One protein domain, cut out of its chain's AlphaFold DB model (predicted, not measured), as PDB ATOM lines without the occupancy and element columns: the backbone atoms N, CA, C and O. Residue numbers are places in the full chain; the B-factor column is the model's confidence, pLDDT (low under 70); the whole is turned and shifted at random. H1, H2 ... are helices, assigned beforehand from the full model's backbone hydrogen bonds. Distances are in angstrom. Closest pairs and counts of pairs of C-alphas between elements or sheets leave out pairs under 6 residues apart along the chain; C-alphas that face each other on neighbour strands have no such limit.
ATOM      1  N   LYS A 255       2.224  -9.468-106.476       92.25
ATOM      2  CA  LYS A 255       2.261  -8.287-105.603       92.25
ATOM      3  C   LYS A 255       3.566  -7.518-105.764       92.25
ATOM      4  O   LYS A 255       4.604  -8.135-106.010       92.25
ATOM      5  N   TYR A 256       3.533  -6.206-105.548       94.06
ATOM      6  CA  TYR A 256       4.742  -5.391-105.515       94.06
ATOM      7  C   TYR A 256       5.679  -5.835-104.395       94.06
ATOM      8  O   TYR A 256       5.269  -6.151-103.276       94.06
ATOM      9  N   CYS A 257       6.969  -5.891-104.709       94.69
ATOM     10  CA  CYS A 257       7.965  -6.422-103.798       94.69
ATOM     11  C   CYS A 257       8.173  -5.544-102.569       94.69
ATOM     12  O   CYS A 257       8.478  -6.084-101.506       94.69
ATOM     13  N   ASN A 258       7.961  -4.231-102.673       92.38
ATOM     14  CA  ASN A 258       8.043  -3.336-101.521       92.38
ATOM     15  C   ASN A 258       6.970  -3.676-100.470       92.38
ATOM     16  O   ASN A 258       7.304  -3.767 -99.290       92.38
ATOM     17  N   ASP A 259       5.747  -4.017-100.891       90.69
ATOM     18  CA  ASP A 259       4.675  -4.466 -99.986       90.69
ATOM     19  C   ASP A 259       4.990  -5.815 -99.336       90.69
ATOM     20  O   ASP A 259       4.716  -6.041 -98.157       90.69
ATOM     21  N   VAL A 260       5.580  -6.736-100.105       92.56
ATOM     22  CA  VAL A 260       5.992  -8.049 -99.587       92.56
ATOM     23  C   VAL A 260       7.084  -7.887 -98.530       92.56
ATOM     24  O   VAL A 260       7.009  -8.522 -97.480       92.56
ATOM     25  N   ILE A 261       8.078  -7.036 -98.793       91.94
ATOM     26  CA  ILE A 261       9.219  -6.811 -97.898       91.94
ATOM     27  C   ILE A 261       8.803  -6.031 -96.647       91.94
ATOM     28  O   ILE A 261       9.328  -6.303 -95.570       91.94
ATOM     29  N   LEU A 262       7.832  -5.118 -96.746       89.50
ATOM     30  CA  LEU A 262       7.247  -4.448 -95.582       89.50
ATOM     31  C   LEU A 262       6.645  -5.441 -94.578       89.50
ATOM     32  O   LEU A 262       6.680  -5.207 -93.374       89.50
ATOM     33  N   GLY A 263       6.105  -6.560 -95.065       90.12
ATOM     34  CA  GLY A 263       5.535  -7.609 -94.222       90.12
ATOM     35  C   GLY A 263       6.561  -8.474 -93.480       90.12
ATOM     36  O   GLY A 263       6.152  -9.403 -92.784       90.12
ATOM     37  N   PHE A 264       7.864  -8.228 -93.646       92.50
ATOM     38  CA  PHE A 264       8.908  -9.025 -93.002       92.50
ATOM     39  C   PHE A 264       9.023  -8.744 -91.507       92.50
ATOM     40  O   PHE A 264       8.730  -7.657 -91.008       92.50
ATOM     41  N   SER A 265       9.480  -9.756 -90.778       89.06
ATOM     42  CA  SER A 265       9.712  -9.671 -89.344       89.06
ATOM     43  C   SER A 265      10.817  -8.661 -88.995       89.06
ATOM     44  O   SER A 265      11.908  -8.670 -89.572       89.06
ATOM     45  N   ASN A 266      10.567  -7.803 -87.997       81.00
ATOM     46  CA  ASN A 266      11.593  -6.903 -87.466       81.00
ATOM     47  C   ASN A 266      12.590  -7.704 -86.614       81.00
ATOM     48  O   ASN A 266      12.370  -7.946 -85.428       81.00
ATOM     49  N   SER A 267      13.661  -8.174 -87.251       70.75
ATOM     50  CA  SER A 267      14.619  -9.116 -86.669       70.75
ATOM     51  C   SER A 267      15.793  -8.437 -85.949       70.75
ATOM     52  O   SER A 267      16.551  -9.125 -85.270       70.75
ATOM     53  N   GLY A 268      15.945  -7.111 -86.022       70.56
ATOM     54  CA  GLY A 268      17.000  -6.350 -85.330       70.56
ATOM     55  C   GLY A 268      18.437  -6.577 -85.836       70.56
ATOM     56  O   GLY A 268      19.305  -5.764 -85.544       70.56
ATOM     57  N   SER A 269      18.703  -7.638 -86.610       83.06
ATOM     58  CA  SER A 269      19.988  -7.913 -87.271       83.06
ATOM     59  C   SER A 269      19.799  -8.778 -88.527       83.06
ATOM     60  O   SER A 269      18.776  -9.446 -88.685       83.06
ATOM     61  N   LEU A 270      20.791  -8.795 -89.422       85.56
ATOM     62  CA  LEU A 270      20.774  -9.635 -90.629       85.56
ATOM     63  C   LEU A 270      20.904 -11.130 -90.297       85.56
ATOM     64  O   LEU A 270      20.359 -11.987 -90.998       85.56
ATOM     65  N   GLU A 271      21.612 -11.462 -89.221       85.69
ATOM     66  CA  GLU A 271      21.834 -12.829 -88.761       85.69
ATOM     67  C   GLU A 271      20.529 -13.479 -88.290       85.69
ATOM     68  O   GLU A 271      20.248 -14.627 -88.640       85.69
ATOM     69  N   SER A 272      19.707 -12.729 -87.554       87.31
ATOM     70  CA  SER A 272      18.420 -13.181 -87.006       87.31
ATOM     71  C   SER A 272      17.271 -13.176 -88.018       87.31
ATOM     72  O   SER A 272      16.210 -13.728 -87.725       87.31
ATOM     73  N   MET A 273      17.462 -12.603 -89.211       92.12
ATOM     74  CA  MET A 273      16.438 -12.576 -90.255       92.12
ATOM     75  C   MET A 273      16.081 -14.004 -90.722       92.12
ATOM     76  O   MET A 273      16.986 -14.782 -91.045       92.12
ATOM     77  N   PRO A 274      14.794 -14.392 -90.801       94.44
ATOM     78  CA  PRO A 274      14.380 -15.712 -91.276       94.44
ATOM     79  C   PRO A 274      14.843 -16.020 -92.706       94.44
ATOM     80  O   PRO A 274      14.742 -15.184 -93.603       94.44
ATOM     81  N   ASN A 275      15.261 -17.266 -92.969       93.00
ATOM     82  CA  ASN A 275      15.646 -17.699 -94.325       93.00
ATOM     83  C   ASN A 275      14.509 -17.533 -95.347       93.00
ATOM     84  O   ASN A 275      14.779 -17.291 -96.516       93.00
ATOM     85  N   SER A 276      13.245 -17.651 -94.932       92.38
ATOM     86  CA  SER A 276      12.091 -17.436 -95.815       92.38
ATOM     87  C   SER A 276      11.984 -15.998 -96.329       92.38
ATOM     88  O   SER A 276      11.496 -15.792 -97.435       92.38
ATOM     89  N   GLU A 277      12.445 -15.025 -95.544       94.12
ATOM     90  CA  GLU A 277      12.423 -13.599 -95.882       94.12
ATOM     91  C   GLU A 277      13.707 -13.210 -96.625       94.12
ATOM     92  O   GLU A 277      13.644 -12.669 -97.734       94.12
ATOM     93  N   LEU A 278      14.871 -13.592 -96.077       94.12
ATOM     94  CA  LEU A 278      16.188 -13.344 -96.677       94.12
ATOM     95  C   LEU A 278      16.311 -13.962 -98.077       94.12
ATOM     96  O   LEU A 278      16.869 -13.342 -98.979       94.12
ATOM     97  N   CYS A 279      15.783 -15.175 -98.264       94.00
ATOM     98  CA  CYS A 279      15.815 -15.897 -99.537       94.00
ATOM     99  C   CYS A 279      14.556 -15.690-100.386       94.00
ATOM    100  O   CYS A 279      14.357 -16.427-101.353       94.00
ATOM    101  N   SER A 280      13.688 -14.740-100.030       93.75
ATOM    102  CA  SER A 280      12.505 -14.438-100.834       93.75
ATOM    103  C   SER A 280      12.895 -13.915-102.220       93.75
ATOM    104  O   SER A 280      13.899 -13.212-102.384       93.75
ATOM    105  N   ASP A 281      12.072 -14.227-103.224       92.25
ATOM    106  CA  ASP A 281      12.297 -13.788-104.605       92.25
ATOM    107  C   ASP A 281      12.340 -12.252-104.701       92.25
ATOM    108  O   ASP A 281      13.160 -11.698-105.437       92.25
ATOM    109  N   CYS A 282      11.520 -11.563-103.903       94.62
ATOM    110  CA  CYS A 282      11.513 -10.107-103.820       94.62
ATOM    111  C   CYS A 282      12.793  -9.530-103.219       94.62
ATOM    112  O   CYS A 282      13.434  -8.698-103.859       94.62
ATOM    113  N   TYR A 283      13.205  -9.986-102.033       93.88
ATOM    114  CA  TYR A 283      14.363  -9.418-101.338       93.88
ATOM    115  C   TYR A 283      15.667  -9.710-102.083       93.88
ATOM    116  O   TYR A 283      16.456  -8.800-102.335       93.88
ATOM    117  N   VAL A 284      15.863 -10.957-102.523       94.31
ATOM    118  CA  VAL A 284      17.028 -11.332-103.333       94.31
ATOM    119  C   VAL A 284      17.001 -10.624-104.683       94.31
ATOM    120  O   VAL A 284      18.037 -10.128-105.125       94.31
ATOM    121  N   GLY A 285      15.847 -10.577-105.355       93.25
ATOM    122  CA  GLY A 285      15.704  -9.896-106.641       93.25
ATOM    123  C   GLY A 285      16.087  -8.420-106.549       93.25
ATOM    124  O   GLY A 285      16.882  -7.955-107.366       93.25
ATOM    125  N   ARG A 286      15.637  -7.735-105.491       93.38
ATOM    126  CA  ARG A 286      15.985  -6.342-105.214       93.38
ATOM    127  C   ARG A 286      17.479  -6.178-104.974       93.38
ATOM    128  O   ARG A 286      18.114  -5.372-105.638       93.38
ATOM    129  N   LEU A 287      18.075  -6.978-104.088       94.69
ATOM    130  CA  LEU A 287      19.513  -6.895-103.804       94.69
ATOM    131  C   LEU A 287      20.370  -7.136-105.055       94.69
ATOM    132  O   LEU A 287      21.389  -6.476-105.238       94.69
ATOM    133  N   LYS A 288      19.953  -8.053-105.935       94.44
ATOM    134  CA  LYS A 288      20.614  -8.285-107.226       94.44
ATOM    135  C   LYS A 288      20.462  -7.100-108.174       94.44
ATOM    136  O   LYS A 288      21.431  -6.741-108.832       94.44
ATOM    137  N   MET A 289      19.271  -6.510-108.249       93.38
ATOM    138  CA  MET A 289      19.006  -5.329-109.071       93.38
ATOM    139  C   MET A 289      19.841  -4.134-108.601       93.38
ATOM    140  O   MET A 289      20.538  -3.516-109.406       93.38
ATOM    141  N   MET A 290      19.850  -3.889-107.290       93.50
ATOM    142  CA  MET A 290      20.682  -2.886-106.636       93.50
ATOM    143  C   MET A 290      22.164  -3.121-106.953       93.50
ATOM    144  O   MET A 290      22.843  -2.229-107.456       93.50
ATOM    145  N   GLN A 291      22.668  -4.340-106.757       94.69
ATOM    146  CA  GLN A 291      24.064  -4.674-107.046       94.69
ATOM    147  C   GLN A 291      24.427  -4.517-108.531       94.69
ATOM    148  O   GLN A 291      25.564  -4.169-108.846       94.69
ATOM    149  N   ALA A 292      23.495  -4.774-109.450       93.94
ATOM    150  CA  ALA A 292      23.744  -4.722-110.887       93.94
ATOM    151  C   ALA A 292      23.782  -3.296-111.467       93.94
ATOM    152  O   ALA A 292      24.274  -3.128-112.585       93.94
ATOM    153  N   SER A 293      23.297  -2.292-110.731       92.88
ATOM    154  CA  SER A 293      23.145  -0.916-111.213       92.88
ATOM    155  C   SER A 293      24.085   0.058-110.492       92.88
ATOM    156  O   SER A 293      24.123   0.056-109.261       92.88
ATOM    157  N   PRO A 294      24.800   0.942-111.217       91.19
ATOM    158  CA  PRO A 294      25.563   2.033-110.604       91.19
ATOM    159  C   PRO A 294      24.654   3.142-110.042       91.19
ATOM    160  O   PRO A 294      25.092   3.953-109.234       91.19
ATOM    161  N   PHE A 295      23.379   3.173-110.438       91.56
ATOM    162  CA  PHE A 295      22.409   4.191-110.026       91.56
ATOM    163  C   PHE A 295      21.650   3.824-108.743       91.56
ATOM    164  O   PHE A 295      20.807   4.587-108.279       91.56
ATOM    165  N   SER A 296      21.926   2.651-108.171       91.00
ATOM    166  CA  SER A 296      21.248   2.173-106.971       91.00
ATOM    167  C   SER A 296      21.860   2.732-105.688       91.00
ATOM    168  O   SER A 296      23.017   3.157-105.634       91.00
ATOM    169  N   TYR A 297      21.107   2.625-104.594       88.88
ATOM    170  CA  TYR A 297      21.585   2.972-103.255       88.88
ATOM    171  C   TYR A 297      22.604   1.964-102.670       88.88
ATOM    172  O   TYR A 297      23.147   2.168-101.588       88.88
ATOM    173  N   TYR A 298      22.919   0.879-103.394       91.06
ATOM    174  CA  TYR A 298      23.724  -0.259-102.920       91.06
ATOM    175  C   TYR A 298      25.134   0.101-102.445       91.06
ATOM    176  O   TYR A 298      25.681  -0.528-101.539       91.06
ATOM    177  N   ARG A 299      25.756   1.086-103.100       84.94
ATOM    178  CA  ARG A 299      27.108   1.545-102.760       84.94
ATOM    179  C   ARG A 299      27.114   2.451-101.529       84.94
ATOM    180  O   ARG A 299      28.087   2.413-100.788       84.94
ATOM    181  N   LYS A 300      26.064   3.260-101.346       80.38
ATOM    182  CA  LYS A 300      25.975   4.264-100.275       80.38
ATOM    183  C   LYS A 300      25.738   3.645 -98.900       80.38
ATOM    184  O   LYS A 300      26.157   4.220 -97.910       80.38
ATOM    185  N   GLU A 301      25.094   2.484 -98.856       82.81
ATOM    186  CA  GLU A 301      24.691   1.837 -97.613       82.81
ATOM    187  C   GLU A 301      25.289   0.414 -97.519       82.81
ATOM    188  O   GLU A 301      24.829  -0.502 -98.219       82.81
ATOM    189  N   PRO A 302      26.326   0.203 -96.675       83.88
ATOM    190  CA  PRO A 302      26.990  -1.090 -96.496       83.88
ATOM    191  C   PRO A 302      26.042  -2.236 -96.126       83.88
ATOM    192  O   PRO A 302      26.320  -3.396 -96.464       83.88
ATOM    193  N   TYR A 303      24.909  -1.933 -95.482       89.19
ATOM    194  CA  TYR A 303      23.896  -2.920 -95.123       89.19
ATOM    195  C   TYR A 303      23.469  -3.785 -96.319       89.19
ATOM    196  O   TYR A 303      23.431  -5.009 -96.193       89.19
ATOM    197  N   TYR A 304      23.221  -3.214 -97.504       91.56
ATOM    198  CA  TYR A 304      22.745  -3.996 -98.658       91.56
ATOM    199  C   TYR A 304      23.815  -4.931 -99.234       91.56
ATOM    200  O   TYR A 304      23.505  -6.033 -99.701       91.56
ATOM    201  N   GLN A 305      25.088  -4.533 -99.164       92.69
ATOM    202  CA  GLN A 305      26.206  -5.405 -99.525       92.69
ATOM    203  C   GLN A 305      26.298  -6.602 -98.587       92.69
ATOM    204  O   GLN A 305      26.415  -7.745 -99.038       92.69
ATOM    205  N   ASN A 306      26.185  -6.351 -97.284       92.81
ATOM    206  CA  ASN A 306      26.189  -7.398 -96.270       92.81
ATOM    207  C   ASN A 306      24.950  -8.297 -96.380       92.81
ATOM    208  O   ASN A 306      25.079  -9.518 -96.308       92.81
ATOM    209  N   ALA A 307      23.782  -7.728 -96.682       92.94
ATOM    210  CA  ALA A 307      22.554  -8.471 -96.928       92.94
ATOM    211  C   ALA A 307      22.678  -9.417 -98.130       92.94
ATOM    212  O   ALA A 307      22.299 -10.587 -98.037       92.94
ATOM    213  N   LEU A 308      23.271  -8.968 -99.245       94.88
ATOM    214  CA  LEU A 308      23.482  -9.841-100.404       94.88
ATOM    215  C   LEU A 308      24.532 -10.921-100.122       94.88
ATOM    216  O   LEU A 308      24.333 -12.063-100.526       94.88
ATOM    217  N   LYS A 309      25.610 -10.612 -99.388       94.38
ATOM    218  CA  LYS A 309      26.582 -11.626 -98.935       94.38
ATOM    219  C   LYS A 309      25.916 -12.686 -98.052       94.38
ATOM    220  O   LYS A 309      26.125 -13.881 -98.269       94.38
ATOM    221  N   ALA A 310      25.079 -12.265 -97.105       93.69
ATOM    222  CA  ALA A 310      24.312 -13.169 -96.253       93.69
ATOM    223  C   ALA A 310      23.358 -14.046 -97.079       93.69
ATOM    224  O   ALA A 310      23.314 -15.261 -96.879       93.69
ATOM    225  N   ALA A 311      22.659 -13.463 -98.057       94.81
ATOM    226  CA  ALA A 311      21.796 -14.205 -98.970       94.81
ATOM    227  C   ALA A 311      22.586 -15.208 -99.828       94.81
ATOM    228  O   ALA A 311      22.161 -16.348 -99.973       94.81
ATOM    229  N   VAL A 312      23.761 -14.847-100.355       94.69
ATOM    230  CA  VAL A 312      24.616 -15.777-101.122       94.69
ATOM    231  C   VAL A 312      25.085 -16.960-100.269       94.69
ATOM    232  O   VAL A 312      25.177 -18.074-100.772       94.69
ATOM    233  N   SER A 313      25.334 -16.738 -98.978       92.62
ATOM    234  CA  SER A 313      25.736 -17.794 -98.045       92.62
ATOM    235  C   SER A 313      24.579 -18.726 -97.650       92.62
ATOM    236  O   SER A 313      24.765 -19.934 -97.511       92.62
ATOM    237  N   ARG A 314      23.368 -18.181 -97.464       94.00
ATOM    238  CA  ARG A 314      22.224 -18.897 -96.859       94.00
ATOM    239  C   ARG A 314      21.171 -19.378 -97.861       94.00
ATOM    240  O   ARG A 314      20.357 -20.234 -97.517       94.00
ATOM    241  N   CYS A 315      21.168 -18.839 -99.075       94.12
ATOM    242  CA  CYS A 315      20.158 -19.082-100.103       94.12
ATOM    243  C   CYS A 315      20.769 -19.800-101.320       94.12
ATOM    244  O   CYS A 315      21.982 -19.748-101.523       94.12
ATOM    245  N   PRO A 316      19.962 -20.448-102.182       91.31
ATOM    246  CA  PRO A 316      20.457 -21.154-103.367       91.31
ATOM    247  C   PRO A 316      20.854 -20.184-104.501       91.31
ATOM    248  O   PRO A 316      20.241 -20.161-105.568       91.31
ATOM    249  N   LEU A 317      21.880 -19.356-104.275       90.50
ATOM    250  CA  LEU A 317      22.401 -18.367-105.224       90.50
ATOM    251  C   LEU A 317      23.803 -18.776-105.681       90.50
ATOM    252  O   LEU A 317      24.757 -18.733-104.916       90.50
ATOM    253  N   SER A 318      23.943 -19.178-106.945       85.56
ATOM    254  CA  SER A 318      25.242 -19.556-107.519       85.56
ATOM    255  C   SER A 318      25.903 -18.374-108.227       85.56
ATOM    256  O   SER A 318      25.258 -17.714-109.040       85.56
ATOM    257  N   ASN A 319      27.194 -18.143-107.957       86.94
ATOM    258  CA  ASN A 319      28.054 -17.164-108.642       86.94
ATOM    259  C   ASN A 319      27.520 -15.718-108.673       86.94
ATOM    260  O   ASN A 319      27.816 -14.979-109.609       86.94
ATOM    261  N   GLN A 320      26.730 -15.304-107.680       92.38
ATOM    262  CA  GLN A 320      26.200 -13.943-107.618       92.38
ATOM    263  C   GLN A 320      27.286 -12.969-107.126       92.38
ATOM    264  O   GLN A 320      27.762 -13.130-106.000       92.38
ATOM    265  N   PRO A 321      27.659 -11.941-107.910       93.75
ATOM    266  CA  PRO A 321      28.555 -10.897-107.433       93.75
ATOM    267  C   PRO A 321      27.905 -10.099-106.298       93.75
ATOM    268  O   PRO A 321      26.708  -9.810-106.344       93.75
ATOM    269  N   THR A 322      28.704  -9.732-105.295       92.94
ATOM    270  CA  THR A 322      28.264  -8.939-104.132       92.94
ATOM    271  C   THR A 322      28.943  -7.576-104.042       92.94
ATOM    272  O   THR A 322      28.640  -6.793-103.152       92.94
ATOM    273  N   SER A 323      29.922  -7.300-104.904       90.50
ATOM    274  CA  SER A 323      30.598  -6.005-104.951       90.50
ATOM    275  C   SER A 323      29.714  -4.983-105.657       90.50
ATOM    276  O   SER A 323      29.104  -5.298-106.684       90.50
ATOM    277  N   ALA A 324      29.665  -3.762-105.130       87.94
ATOM    278  CA  ALA A 324      28.988  -2.657-105.794       87.94
ATOM    279  C   ALA A 324      29.598  -2.372-107.178       87.94
ATOM    280  O   ALA A 324      30.771  -2.662-107.428       87.94
ATOM    281  N   LYS A 325      28.788  -1.816-108.080       89.81
ATOM    282  CA  LYS A 325      29.277  -1.243-109.338       89.81
ATOM    283  C   LYS A 325      29.975   0.092-109.088       89.81
ATOM    284  O   LYS A 325      29.786   0.731-108.048       89.81
ATOM    285  N   ASP A 326      30.790   0.495-110.057       84.12
ATOM    286  CA  ASP A 326      31.451   1.794-110.034       84.12
ATOM    287  C   ASP A 326      30.423   2.928-110.038       84.12
ATOM    288  O   ASP A 326      29.309   2.772-110.537       84.12
ATOM    289  N   SER A 327      30.792   4.054-109.428       82.50
ATOM    290  CA  SER A 327      29.933   5.236-109.373       82.50
ATOM    291  C   SER A 327      29.635   5.726-110.796       82.50
ATOM    292  O   SER A 327      30.529   5.679-111.644       82.50
ATOM    293  N   PRO A 328      28.410   6.211-111.079       82.56
ATOM    294  CA  PRO A 328      28.106   6.860-112.351       82.56
ATOM    295  C   PRO A 328      28.762   8.246-112.456       82.56
ATOM    296  O   PRO A 328      28.852   8.814-113.542       82.56
ATOM    297  N   PHE A 329      29.231   8.779-111.328       81.69
ATOM    298  CA  PHE A 329      30.099   9.944-111.266       81.69
ATOM    299  C   PHE A 329      31.551   9.491-111.432       81.69
ATOM    300  O   PHE A 329      31.886   8.382-110.992       81.69
ATOM    301  N   PRO A 330      32.427  10.311-112.043       75.25
ATOM    302  CA  PRO A 330      33.855  10.027-112.022       75.25
ATOM    303  C   PRO A 330      34.277   9.747-110.582       75.25
ATOM    304  O   PRO A 330      33.699  10.299-109.644       75.25
ATOM    305  N   SER A 331      35.263   8.860-110.407       63.97
ATOM    306  CA  SER A 331      35.915   8.779-109.103       63.97
ATOM    307  C   SER A 331      36.354  10.194-108.793       63.97
ATOM    308  O   SER A 331      37.119  10.758-109.581       63.97
ATOM    309  N   GLU A 332      35.806  10.772-107.721       52.31
ATOM    310  CA  GLU A 332      36.377  11.982-107.165       52.31
ATOM    311  C   GLU A 332      37.868  11.692-107.114       52.31
ATOM    312  O   GLU A 332      38.298  10.654-106.588       52.31
TER     313      GLU A 332
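Overview. This is residues 255 to 332 of the 757 residues of an uncharacterized protein of Fusarium oxysporum f. sp. vasinfectum 25433 (UniProt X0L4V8). Two helices, H3 and H4, cross near their middles as an X, and the short helix H1 packs on residues 282 to 283 near the beginning of H3, with the one-turn H2 close to both H3 and H4. A long loop, residues 263 to 274, joins H1 to H2, and after H4 a long tail without a named element, residues 315 to 332, runs back past the crossed pair and on to one end of the domain's longest axis. The printed part has 78 residues, with four named helices in the order H1, H2, H3, H4 and no named strand; the class is all helix, though under half of the residues, 35 of 78, are in named elements. The whole is compact, with a radius of gyration of the C-alphas of 12.9 A, yet elongated in outline, spanning 39 by 25 by 23 A.

Along the chain. H1 is residues 257 to 262, 8.5 A from first to last C-alpha, and begins with C-alpha 257 at (7.965, -6.422, -103.798). H2 is residues 275 to 278, 5.0 A long. H3 is residues 281 to 292, 15.9 A long, and begins with C-alpha 281 at (12.297, -13.788, -104.605). H4, the longest helix, is residues 302 to 314, 18.4 A long, and ends with C-alpha 314 at (22.224, -18.897, -96.859).

Arrangement. H1 touches H3 with residues 282 to 283 of H3 alone; the closest C-alphas are those of Cys 257 and Cys 282, 5.1 A apart. The two run opposite ways at a steep tilt of 68 degrees, only just short of about perpendicular. H1 and H2 are close but not clearly touching, with the closest C-alphas, those of Ile 261 and Glu 277, 7.8 A apart. H2 is also close to H3 but not clearly touching, Leu 278 and Val 284 having the closest C-alphas at 7.0 A. H2 and H4 are close but not clearly touching, with the C-alphas of Leu 278 and Ala 311 the closest at 6.1 A. H3 and H4 touch, running opposite ways at a steep tilt of 55 degrees; their closest C-alphas are those of Leu 287 and Leu 308, 6.0 A apart. H1 and H4 are apart. In H1, H3 and H4 every O i to N i+4 pair is within hydrogen-bond range, and H2 is too short for such a pair.

Size, cuts and confidence. The two C-alphas farthest apart are those of Ser 276 and Glu 332, 39.8 A. The printed part has no cut. The link from H1 to H2 is long, with 12 residues, that from H2 to H3 is tight, with 2, and that from H3 to H4 is short, with 9. The mean pLDDT of the printed part is 89.3, and residues 331 to 332 are under 70.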